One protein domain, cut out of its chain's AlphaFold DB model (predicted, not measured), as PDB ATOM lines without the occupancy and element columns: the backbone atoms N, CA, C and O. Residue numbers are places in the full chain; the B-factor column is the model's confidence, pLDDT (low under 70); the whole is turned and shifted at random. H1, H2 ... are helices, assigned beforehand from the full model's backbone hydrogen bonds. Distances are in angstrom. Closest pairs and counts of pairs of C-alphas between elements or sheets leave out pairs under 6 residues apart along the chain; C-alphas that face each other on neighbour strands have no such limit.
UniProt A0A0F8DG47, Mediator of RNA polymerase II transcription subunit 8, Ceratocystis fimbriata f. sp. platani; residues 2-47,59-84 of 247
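This is residues 2 to 47 and 59 to 84 of the 247 residues of the protein "Mediator of RNA polymerase II transcription subunit 8" of Ceratocystis fimbriata f. sp. platani (UniProt A0A0F8DG47). The model is an open, spread-out frame of helices with no packed core: the long helix H1 makes one arm, the short H2 follows at its far end, and the short H3 and the longer H4 lie off to one side, away from H1. No helix touches another, and most of H1, H2 and H4 stands free. The printed part has 72 residues with four named helices, in the order H1, H2, H3, H4, and no named strand; the class is all helix. The whole is extended, with a radius of gyration of the C-alphas of 17.8 A, and spans 47 by 34 by 30 A.

Go along the printed part past residues 2 to 11 to H1, residues 12 to 35, and then to H2, residues 37 to 42. These two are close but not clearly touching: their closest C-alphas, those of Ile 33 and Phe 40, are 7.9 A apart. They run the same way at a steep tilt of 57 degrees. Beyond the cut, H3, residues 59 to 63, is apart from H1 and H2. H4, residues 70 to 84, is apart from H1, H2 and H3. In H1, H2, H3 and H4 every O i to N i+4 pair is within hydrogen-bond range.

Find C-alpha 12 at (139.475, 130.110, 137.257); from there H1 runs 34.3 A to C-alpha 35 at (116.747, 145.982, 157.536). H2 follows from Ser 37 to Arg 42, 8.8 A, and H3 runs from Val 59 to Leu 63, 6.2 A. H4 runs 21.1 A from Pro 70 to C-alpha 84 at (103.022, 123.056, 148.253).

The two C-alphas farthest apart, those of Pro 8 and Arg 42, are 48.6 A apart. Residues 48 to 58 are not printed, and C-alphas 47 and 59 are 11.3 A apart across this cut, which lies in the link from H2 to H3. The link from H1 to H2 is tight and that from H3 to H4 is short. Look at the B-factor column for pLDDT: its mean over the printed part is 90.9, and residues 2 and 6 are under 70.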
ATOM      1  N   ASP A   2     137.287 141.760 132.178       61.75
ATOM      2  CA  ASP A   2     136.055 141.554 131.420       61.75
ATOM      3  C   ASP A   2     136.117 140.223 130.657       61.75
ATOM      4  O   ASP A   2     137.035 140.000 129.863       61.75
ATOM      5  N   VAL A   3     135.156 139.338 130.932       72.50
ATOM      6  CA  VAL A   3     135.040 137.994 130.344       72.50
ATOM      7  C   VAL A   3     134.856 138.070 128.826       72.50
ATOM      8  O   VAL A   3     135.289 137.171 128.115       72.50
ATOM      9  N   HIS A   4     134.280 139.162 128.315       73.25
ATOM     10  CA  HIS A   4     134.016 139.335 126.887       73.25
ATOM     11  C   HIS A   4     135.229 139.824 126.089       73.25
ATOM     12  O   HIS A   4     135.275 139.644 124.876       73.25
ATOM     13  N   ASN A   5     136.221 140.414 126.761       77.31
ATOM     14  CA  ASN A   5     137.388 141.023 126.120       77.31
ATOM     15  C   ASN A   5     138.682 140.213 126.311       77.31
ATOM     16  O   ASN A   5     139.712 140.540 125.721       77.31
ATOM     17  N   ALA A   6     138.644 139.156 127.124       69.38
ATOM     18  CA  ALA A   6     139.775 138.271 127.358       69.38
ATOM     19  C   ALA A   6     139.680 137.024 126.462       69.38
ATOM     20  O   ALA A   6     138.827 136.162 126.661       69.38
ATOM     21  N   ASN A   7     140.586 136.927 125.487       78.75
ATOM     22  CA  ASN A   7     140.874 135.686 124.773       78.75
ATOM     23  C   ASN A   7     142.343 135.305 125.048       78.75
ATOM     24  O   ASN A   7     143.232 136.023 124.582       78.75
ATOM     25  N   PRO A   8     142.643 134.242 125.818       82.81
ATOM     26  CA  PRO A   8     141.744 133.207 126.338       82.81
ATOM     27  C   PRO A   8     140.911 133.663 127.545       82.81
ATOM     28  O   PRO A   8     141.189 134.706 128.143       82.81
ATOM     29  N   LEU A   9     139.914 132.847 127.910       81.38
ATOM     30  CA  LEU A   9     139.091 133.041 129.107       81.38
ATOM     31  C   LEU A   9     139.969 133.350 130.334       81.38
ATOM     32  O   LEU A   9     141.058 132.775 130.476       81.38
ATOM     33  N   PRO A  10     139.515 134.236 131.239       83.38
ATOM     34  CA  PRO A  10     140.254 134.534 132.456       83.38
ATOM     35  C   PRO A  10     140.469 133.260 133.283       83.38
ATOM     36  O   PRO A  10     139.693 132.306 133.217       83.38
ATOM     37  N   SER A  11     141.532 133.240 134.087       89.06
ATOM     38  CA  SER A  11     141.830 132.086 134.934       89.06
ATOM     39  C   SER A  11     140.700 131.819 135.939       89.06
ATOM     40  O   SER A  11     140.069 132.750 136.442       89.06
ATOM     41  N   LEU A  12     140.492 130.543 136.288       89.38
ATOM     42  CA  LEU A  12     139.475 130.110 137.257       89.38
ATOM     43  C   LEU A  12     139.564 130.883 138.583       89.38
ATOM     44  O   LEU A  12     138.554 131.307 139.127       89.38
ATOM     45  N   ALA A  13     140.784 131.132 139.067       91.00
ATOM     46  CA  ALA A  13     141.011 131.898 140.289       91.00
ATOM     47  C   ALA A  13     140.485 133.340 140.187       91.00
ATOM     48  O   ALA A  13     139.948 133.867 141.156       91.00
ATOM     49  N   SER A  14     140.603 133.974 139.014       89.69
ATOM     50  CA  SER A  14     140.036 135.305 138.784       89.69
ATOM     51  C   SER A  14     138.511 135.264 138.714       89.69
ATOM     52  O   SER A  14     137.872 136.202 139.187       89.69
ATOM     53  N   LEU A  15     137.926 134.216 138.128       89.44
ATOM     54  CA  LEU A  15     136.473 134.053 138.059       89.44
ATOM     55  C   LEU A  15     135.878 133.846 139.457       89.44
ATOM     56  O   LEU A  15     134.983 134.592 139.835       89.44
ATOM     57  N   HIS A  16     136.443 132.928 140.245       92.44
ATOM     58  CA  HIS A  16     136.022 132.682 141.627       92.44
ATOM     59  C   HIS A  16     136.170 133.932 142.496       92.44
ATOM     60  O   HIS A  16     135.263 134.280 143.238       92.44
ATOM     61  N   ALA A  17     137.269 134.682 142.351       92.44
ATOM     62  CA  ALA A  17     137.418 135.945 143.071       92.44
ATOM     63  C   ALA A  17     136.317 136.956 142.706       92.44
ATOM     64  O   ALA A  17     135.893 137.739 143.549       92.44
ATOM     65  N   THR A  18     135.847 136.950 141.455       92.75
ATOM     66  CA  THR A  18     134.755 137.830 141.014       92.75
ATOM     67  C   THR A  18     133.404 137.346 141.550       92.75
ATOM     68  O   THR A  18     132.600 138.165 141.984       92.75
ATOM     69  N   GLU A  19     133.176 136.032 141.573       95.25
ATOM     70  CA  GLU A  19     132.014 135.398 142.204       95.25
ATOM     71  C   GLU A  19     131.928 135.745 143.693       95.25
ATOM     72  O   GLU A  19     130.889 136.224 144.143       95.25
ATOM     73  N   ASP A  20     133.031 135.610 144.432       96.38
ATOM     74  CA  ASP A  20     133.099 135.942 145.858       96.38
ATOM     75  C   ASP A  20     132.749 137.416 146.118       96.38
ATOM     76  O   ASP A  20     132.049 137.742 147.081       96.38
ATOM     77  N   ILE A  21     133.215 138.321 145.248       96.38
ATOM     78  CA  ILE A  21     132.900 139.752 145.331       96.38
ATOM     79  C   ILE A  21     131.406 139.982 145.088       96.38
ATOM     80  O   ILE A  21     130.751 140.610 145.917       96.38
ATOM     81  N   ILE A  22     130.853 139.440 143.999       96.50
ATOM     82  CA  ILE A  22     129.432 139.610 143.661       96.50
ATOM     83  C   ILE A  22     128.546 139.016 144.757       96.50
ATOM     84  O   ILE A  22     127.556 139.630 145.150       96.50
ATOM     85  N   PHE A  23     128.902 137.849 145.290       97.06
ATOM     86  CA  PHE A  23     128.162 137.205 146.369       97.06
ATOM     87  C   PHE A  23     128.155 138.062 147.638       97.06
ATOM     88  O   PHE A  23     127.107 138.247 148.265       97.06
ATOM     89  N   LYS A  24     129.308 138.633 148.004       97.75
ATOM     90  CA  LYS A  24     129.412 139.550 149.139       97.75
ATOM     91  C   LYS A  24     128.568 140.807 148.928       97.75
ATOM     92  O   LYS A  24     127.862 141.220 149.849       97.75
ATOM     93  N   ASP A  25     128.616 141.389 147.734       97.19
ATOM     94  CA  ASP A  25     127.860 142.595 147.398       97.19
ATOM     95  C   ASP A  25     126.346 142.326 147.417       97.19
ATOM     96  O   ASP A  25     125.590 143.087 148.024       97.19
ATOM     97  N   LEU A  26     125.896 141.206 146.839       97.69
ATOM     98  CA  LEU A  26     124.494 140.780 146.875       97.69
ATOM     99  C   LEU A  26     124.007 140.514 148.299       97.69
ATOM    100  O   LEU A  26     122.919 140.961 148.655       97.69
ATOM    101  N   THR A  27     124.810 139.839 149.122       97.38
ATOM    102  CA  THR A  27     124.469 139.583 150.530       97.38
ATOM    103  C   THR A  27     124.343 140.898 151.298       97.38
ATOM    104  O   THR A  27     123.363 141.115 152.004       97.38
ATOM    105  N   SER A  28     125.273 141.833 151.090       98.00
ATOM    106  CA  SER A  28     125.209 143.152 151.721       98.00
ATOM    107  C   SER A  28     123.976 143.955 151.296       98.00
ATOM    108  O   SER A  28     123.410 144.678 152.117       98.00
ATOM    109  N   LEU A  29     123.572 143.883 150.024       97.75
ATOM    110  CA  LEU A  29     122.363 144.553 149.540       97.75
ATOM    111  C   LEU A  29     121.096 143.899 150.089       97.75
ATOM    112  O   LEU A  29     120.169 144.610 150.474       97.75
ATOM    113  N   HIS A  30     121.069 142.570 150.155       96.75
ATOM    114  CA  HIS A  30     119.979 141.817 150.761       96.75
ATOM    115  C   HIS A  30     119.777 142.225 152.224       96.75
ATOM    116  O   HIS A  30     118.681 142.631 152.603       96.75
ATOM    117  N   ASP A  31     120.856 142.248 153.011       97.94
ATOM    118  CA  ASP A  31     120.818 142.673 154.411       97.94
ATOM    119  C   ASP A  31     120.281 144.103 154.561       97.94
ATOM    120  O   ASP A  31     119.484 144.387 155.457       97.94
ATOM    121  N   LEU A  32     120.680 145.019 153.670       97.44
ATOM    122  CA  LEU A  32     120.208 146.403 153.691       97.44
ATOM    123  C   LEU A  32     118.713 146.517 153.350       97.44
ATOM    124  O   LEU A  32     118.007 147.329 153.957       97.44
ATOM    125  N   ILE A  33     118.229 145.731 152.386       96.69
ATOM    126  CA  ILE A  33     116.814 145.694 151.997       96.69
ATOM    127  C   ILE A  33     115.967 145.129 153.137       96.69
ATOM    128  O   ILE A  33     114.946 145.728 153.478       96.69
ATOM    129  N   ASP A  34     116.411 144.046 153.769       97.31
ATOM    130  CA  ASP A  34     115.701 143.413 154.882       97.31
ATOM    131  C   ASP A  34     115.593 144.341 156.090       97.31
ATOM    132  O   ASP A  34     114.502 144.528 156.642       97.31
ATOM    133  N   GLN A  35     116.700 145.000 156.449       97.62
ATOM    134  CA  GLN A  35     116.747 145.982 157.536       97.62
ATOM    135  C   GLN A  35     115.765 147.142 157.330       97.62
ATOM    136  O   GLN A  35     115.225 147.670 158.301       97.62
ATOM    137  N   ASN A  36     115.517 147.539 156.078       96.50
ATOM    138  CA  ASN A  36     114.663 148.678 155.726       96.50
ATOM    139  C   ASN A  36     113.337 148.256 155.062       96.50
ATOM    140  O   ASN A  36     112.655 149.082 154.450       96.50
ATOM    141  N   SER A  37     112.950 146.987 155.188       96.69
ATOM    142  CA  SER A  37     111.799 146.405 154.486       96.69
ATOM    143  C   SER A  37     110.475 147.125 154.777       96.69
ATOM    144  O   SER A  37     109.722 147.401 153.843       96.69
ATOM    145  N   ASP A  38     110.210 147.519 156.030       96.69
ATOM    146  CA  ASP A  38     109.006 148.287 156.406       96.69
ATOM    147  C   ASP A  38     108.938 149.650 155.692       96.69
ATOM    148  O   ASP A  38     107.895 150.048 155.165       96.69
ATOM    149  N   LEU A  39     110.071 150.352 155.592       96.25
ATOM    150  CA  LEU A  39     110.149 151.628 154.881       96.25
ATOM    151  C   LEU A  39     109.858 151.440 153.387       96.25
ATOM    152  O   LEU A  39     109.062 152.188 152.814       96.25
ATOM    153  N   PHE A  40     110.476 150.436 152.761       92.88
ATOM    154  CA  PHE A  40     110.314 150.180 151.330       92.88
ATOM    155  C   PHE A  40     108.906 149.713 150.956       92.88
ATOM    156  O   PHE A  40     108.416 150.083 149.892       92.88
ATOM    157  N   GLN A  41     108.217 148.971 151.828       93.12
ATOM    158  CA  GLN A  41     106.824 148.566 151.598       93.12
ATOM    159  C   GLN A  41     105.850 149.751 151.635       93.12
ATOM    160  O   GLN A  41     104.834 149.743 150.938       93.12
ATOM    161  N   ARG A  42     106.158 150.783 152.427       95.69
ATOM    162  CA  ARG A  42     105.336 151.999 152.541       95.69
ATOM    163  C   ARG A  42     105.630 153.017 151.440       95.69
ATOM    164  O   ARG A  42     104.796 153.881 151.168       95.69
ATOM    165  N   LEU A  43     106.802 152.932 150.813       94.38
ATOM    166  CA  LEU A  43     107.217 153.835 149.751       94.38
ATOM    167  C   LEU A  43     106.528 153.480 148.423       94.38
ATOM    168  O   LEU A  43     106.580 152.350 147.944       94.38
ATOM    169  N   SER A  44     105.924 154.480 147.784       92.12
ATOM    170  CA  SER A  44     105.450 154.392 146.399       92.12
ATOM    171  C   SER A  44     106.335 155.257 145.508       92.12
ATOM    172  O   SER A  44     106.652 156.396 145.848       92.12
ATOM    173  N   VAL A  45     106.774 154.702 144.377       91.12
ATOM    174  CA  VAL A  45     107.668 155.385 143.437       91.12
ATOM    175  C   VAL A  45     106.869 155.832 142.219       91.12
ATOM    176  O   VAL A  45     106.188 155.028 141.583       91.12
ATOM    177  N   HIS A  46     106.984 157.117 141.887       90.31
ATOM    178  CA  HIS A  46     106.371 157.744 140.721       90.31
ATOM    179  C   HIS A  46     107.412 158.600 139.982       90.31
ATOM    180  O   HIS A  46     108.330 159.120 140.624       90.31
ATOM    181  N   PRO A  47     107.296 158.768 138.652       92.19
ATOM    182  CA  PRO A  47     108.150 159.701 137.922       92.19
ATOM    183  C   PRO A  47     107.980 161.125 138.454       92.19
ATOM    184  O   PRO A  47     106.875 161.550 138.792       92.19
ATOM    185  N   VAL A  59     110.629 153.575 128.257       91.88
ATOM    186  CA  VAL A  59     111.736 153.402 129.215       91.88
ATOM    187  C   VAL A  59     111.234 153.546 130.651       91.88
ATOM    188  O   VAL A  59     111.630 152.788 131.531       91.88
ATOM    189  N   LEU A  60     110.317 154.483 130.894       89.44
ATOM    190  CA  LEU A  60     109.694 154.657 132.204       89.44
ATOM    191  C   LEU A  60     108.922 153.410 132.643       89.44
ATOM    192  O   LEU A  60     109.054 152.966 133.784       89.44
ATOM    193  N   MET A  61     108.141 152.837 131.727       88.81
ATOM    194  CA  MET A  61     107.386 151.613 131.980       88.81
ATOM    195  C   MET A  61     108.308 150.425 132.268       88.81
ATOM    196  O   MET A  61     107.952 149.578 133.083       88.81
ATOM    197  N   GLN A  62     109.499 150.380 131.660       90.25
ATOM    198  CA  GLN A  62     110.522 149.379 131.972       90.25
ATOM    199  C   GLN A  62     111.156 149.604 133.352       90.25
ATOM    200  O   GLN A  62     111.258 148.656 134.123       90.25
ATOM    201  N   LEU A  63     111.526 150.840 133.703       89.94
ATOM    202  CA  LEU A  63     112.181 151.161 134.980       89.94
ATOM    203  C   LEU A  63     111.284 150.928 136.203       89.94
ATOM    204  O   LEU A  63     111.766 150.522 137.255       89.94
ATOM    205  N   ILE A  64     109.982 151.198 136.082       89.50
ATOM    206  CA  ILE A  64     109.013 151.048 137.185       89.50
ATOM    207  C   ILE A  64     108.348 149.654 137.161       89.50
ATOM    208  O   ILE A  64     107.484 149.334 137.983       89.50
ATOM    209  N   ARG A  65     108.753 148.774 136.236       91.62
ATOM    210  CA  ARG A  65     108.203 147.424 136.126       91.62
ATOM    211  C   ARG A  65     108.484 146.628 137.405       91.62
ATOM    212  O   ARG A  65     109.624 146.381 137.766       91.62
ATOM    213  N   LYS A  66     107.413 146.143 138.042       91.31
ATOM    214  CA  LYS A  66     107.483 145.198 139.175       91.31
ATOM    215  C   LYS A  66     107.419 143.729 138.756       91.31
ATOM    216  O   LYS A  66     107.643 142.845 139.574       91.31
ATOM    217  N   LYS A  67     107.028 143.458 137.507       92.25
ATOM    218  CA  LYS A  67     106.899 142.093 136.995       92.25
ATOM    219  C   LYS A  67     108.292 141.511 136.779       92.25
ATOM    220  O   LYS A  67     109.053 142.087 136.002       92.25
ATOM    221  N   LEU A  68     108.558 140.374 137.419       87.69
ATOM    222  CA  LEU A  68     109.788 139.603 137.266       87.69
ATOM    223  C   LEU A  68     110.053 139.250 135.794       87.69
ATOM    224  O   LEU A  68     109.174 139.348 134.923       87.69
ATOM    225  N   GLU A  69     111.295 138.875 135.519       91.62
ATOM    226  CA  GLU A  69     111.673 138.283 134.243       91.62
ATOM    227  C   GLU A  69     110.986 136.923 134.060       91.62
ATOM    228  O   GLU A  69     110.725 136.243 135.057       91.62
ATOM    229  N   PRO A  70     110.654 136.539 132.815       88.88
ATOM    230  CA  PRO A  70     109.901 135.313 132.546       88.88
ATOM    231  C   PRO A  70     110.588 134.066 133.121       88.88
ATOM    232  O   PRO A  70     109.923 133.246 133.749       88.88
ATOM    233  N   ASP A  71     111.912 133.971 133.001       91.00
ATOM    234  CA  ASP A  71     112.687 132.827 133.495       91.00
ATOM    235  C   ASP A  71     112.617 132.719 135.028       91.00
ATOM    236  O   ASP A  71     112.455 131.637 135.596       91.00
ATOM    237  N   VAL A  72     112.673 133.859 135.726       92.19
ATOM    238  CA  VAL A  72     112.565 133.908 137.192       92.19
ATOM    239  C   VAL A  72     111.127 133.638 137.643       92.19
ATOM    240  O   VAL A  72     110.920 132.991 138.666       92.19
ATOM    241  N   GLU A  73     110.123 134.092 136.888       92.12
ATOM    242  CA  GLU A  73     108.707 133.797 137.144       92.12
ATOM    243  C   GLU A  73     108.439 132.286 137.089       92.12
ATOM    244  O   GLU A  73     107.796 131.752 137.996       92.12
ATOM    245  N   GLU A  74     108.996 131.583 136.097       94.31
ATOM    246  CA  GLU A  74     108.905 130.125 136.015       94.31
ATOM    247  C   GLU A  74     109.570 129.449 137.221       94.31
ATOM    248  O   GLU A  74     108.959 128.595 137.865       94.31
ATOM    249  N   LEU A  75     110.792 129.855 137.584       92.94
ATOM    250  CA  LEU A  75     111.511 129.282 138.728       92.94
ATOM    251  C   LEU A  75     110.778 129.502 140.059       92.94
ATOM    252  O   LEU A  75     110.694 128.584 140.880       92.94
ATOM    253  N   VAL A  76     110.220 130.695 140.275       93.75
ATOM    254  CA  VAL A  76     109.423 131.014 141.470       93.75
ATOM    255  C   VAL A  76     108.158 130.162 141.513       93.75
ATOM    256  O   VAL A  76     107.820 129.612 142.563       93.75
ATOM    257  N   GLU A  77     107.478 130.000 140.379       93.00
ATOM    258  CA  GLU A  77     106.276 129.175 140.288       93.00
ATOM    259  C   GLU A  77     106.587 127.691 140.529       93.00
ATOM    260  O   GLU A  77     105.912 127.033 141.327       93.00
ATOM    261  N   GLN A  78     107.668 127.167 139.941       92.62
ATOM    262  CA  GLN A  78     108.164 125.822 140.236       92.62
ATOM    263  C   GLN A  78     108.486 125.661 141.730       92.62
ATOM    264  O   GLN A  78     108.130 124.645 142.336       92.62
ATOM    265  N   GLY A  79     109.119 126.663 142.347       92.12
ATOM    266  CA  GLY A  79     109.391 126.700 143.784       92.12
ATOM    267  C   GLY A  79     108.112 126.646 144.621       92.12
ATOM    268  O   GLY A  79     108.029 125.872 145.577       92.12
ATOM    269  N   ARG A  80     107.078 127.394 144.223       91.94
ATOM    270  CA  ARG A  80     105.764 127.404 144.879       91.94
ATOM    271  C   ARG A  80     105.076 126.042 144.800       91.94
ATOM    272  O   ARG A  80     104.565 125.560 145.812       91.94
ATOM    273  N   VAL A  81     105.087 125.403 143.629       91.44
ATOM    274  CA  VAL A  81     104.524 124.057 143.428       91.44
ATOM    275  C   VAL A  81     105.259 123.033 144.292       91.44
ATOM    276  O   VAL A  81     104.622 122.279 145.027       91.44
ATOM    277  N   ARG A  82     106.597 123.043 144.273       88.81
ATOM    278  CA  ARG A  82     107.413 122.145 145.103       88.81
ATOM    279  C   ARG A  82     107.142 122.365 146.592       88.81
ATOM    280  O   ARG A  82     106.889 121.396 147.305       88.81
ATOM    281  N   GLY A  83     107.089 123.614 147.049       87.25
ATOM    282  CA  GLY A  83     106.753 123.957 148.434       87.25
ATOM    283  C   GLY A  83     105.375 123.446 148.861       87.25
ATOM    284  O   GLY A  83     105.244 122.868 149.938       87.25
ATOM    285  N   ALA A  84     104.366 123.571 147.994       85.25
ATOM    286  CA  ALA A  84     103.022 123.056 148.253       85.25
ATOM    287  C   ALA A  84     102.977 121.519 148.325       85.25
ATOM    288  O   ALA A  84     102.280 120.959 149.166       85.25
TER     289      ALA A  84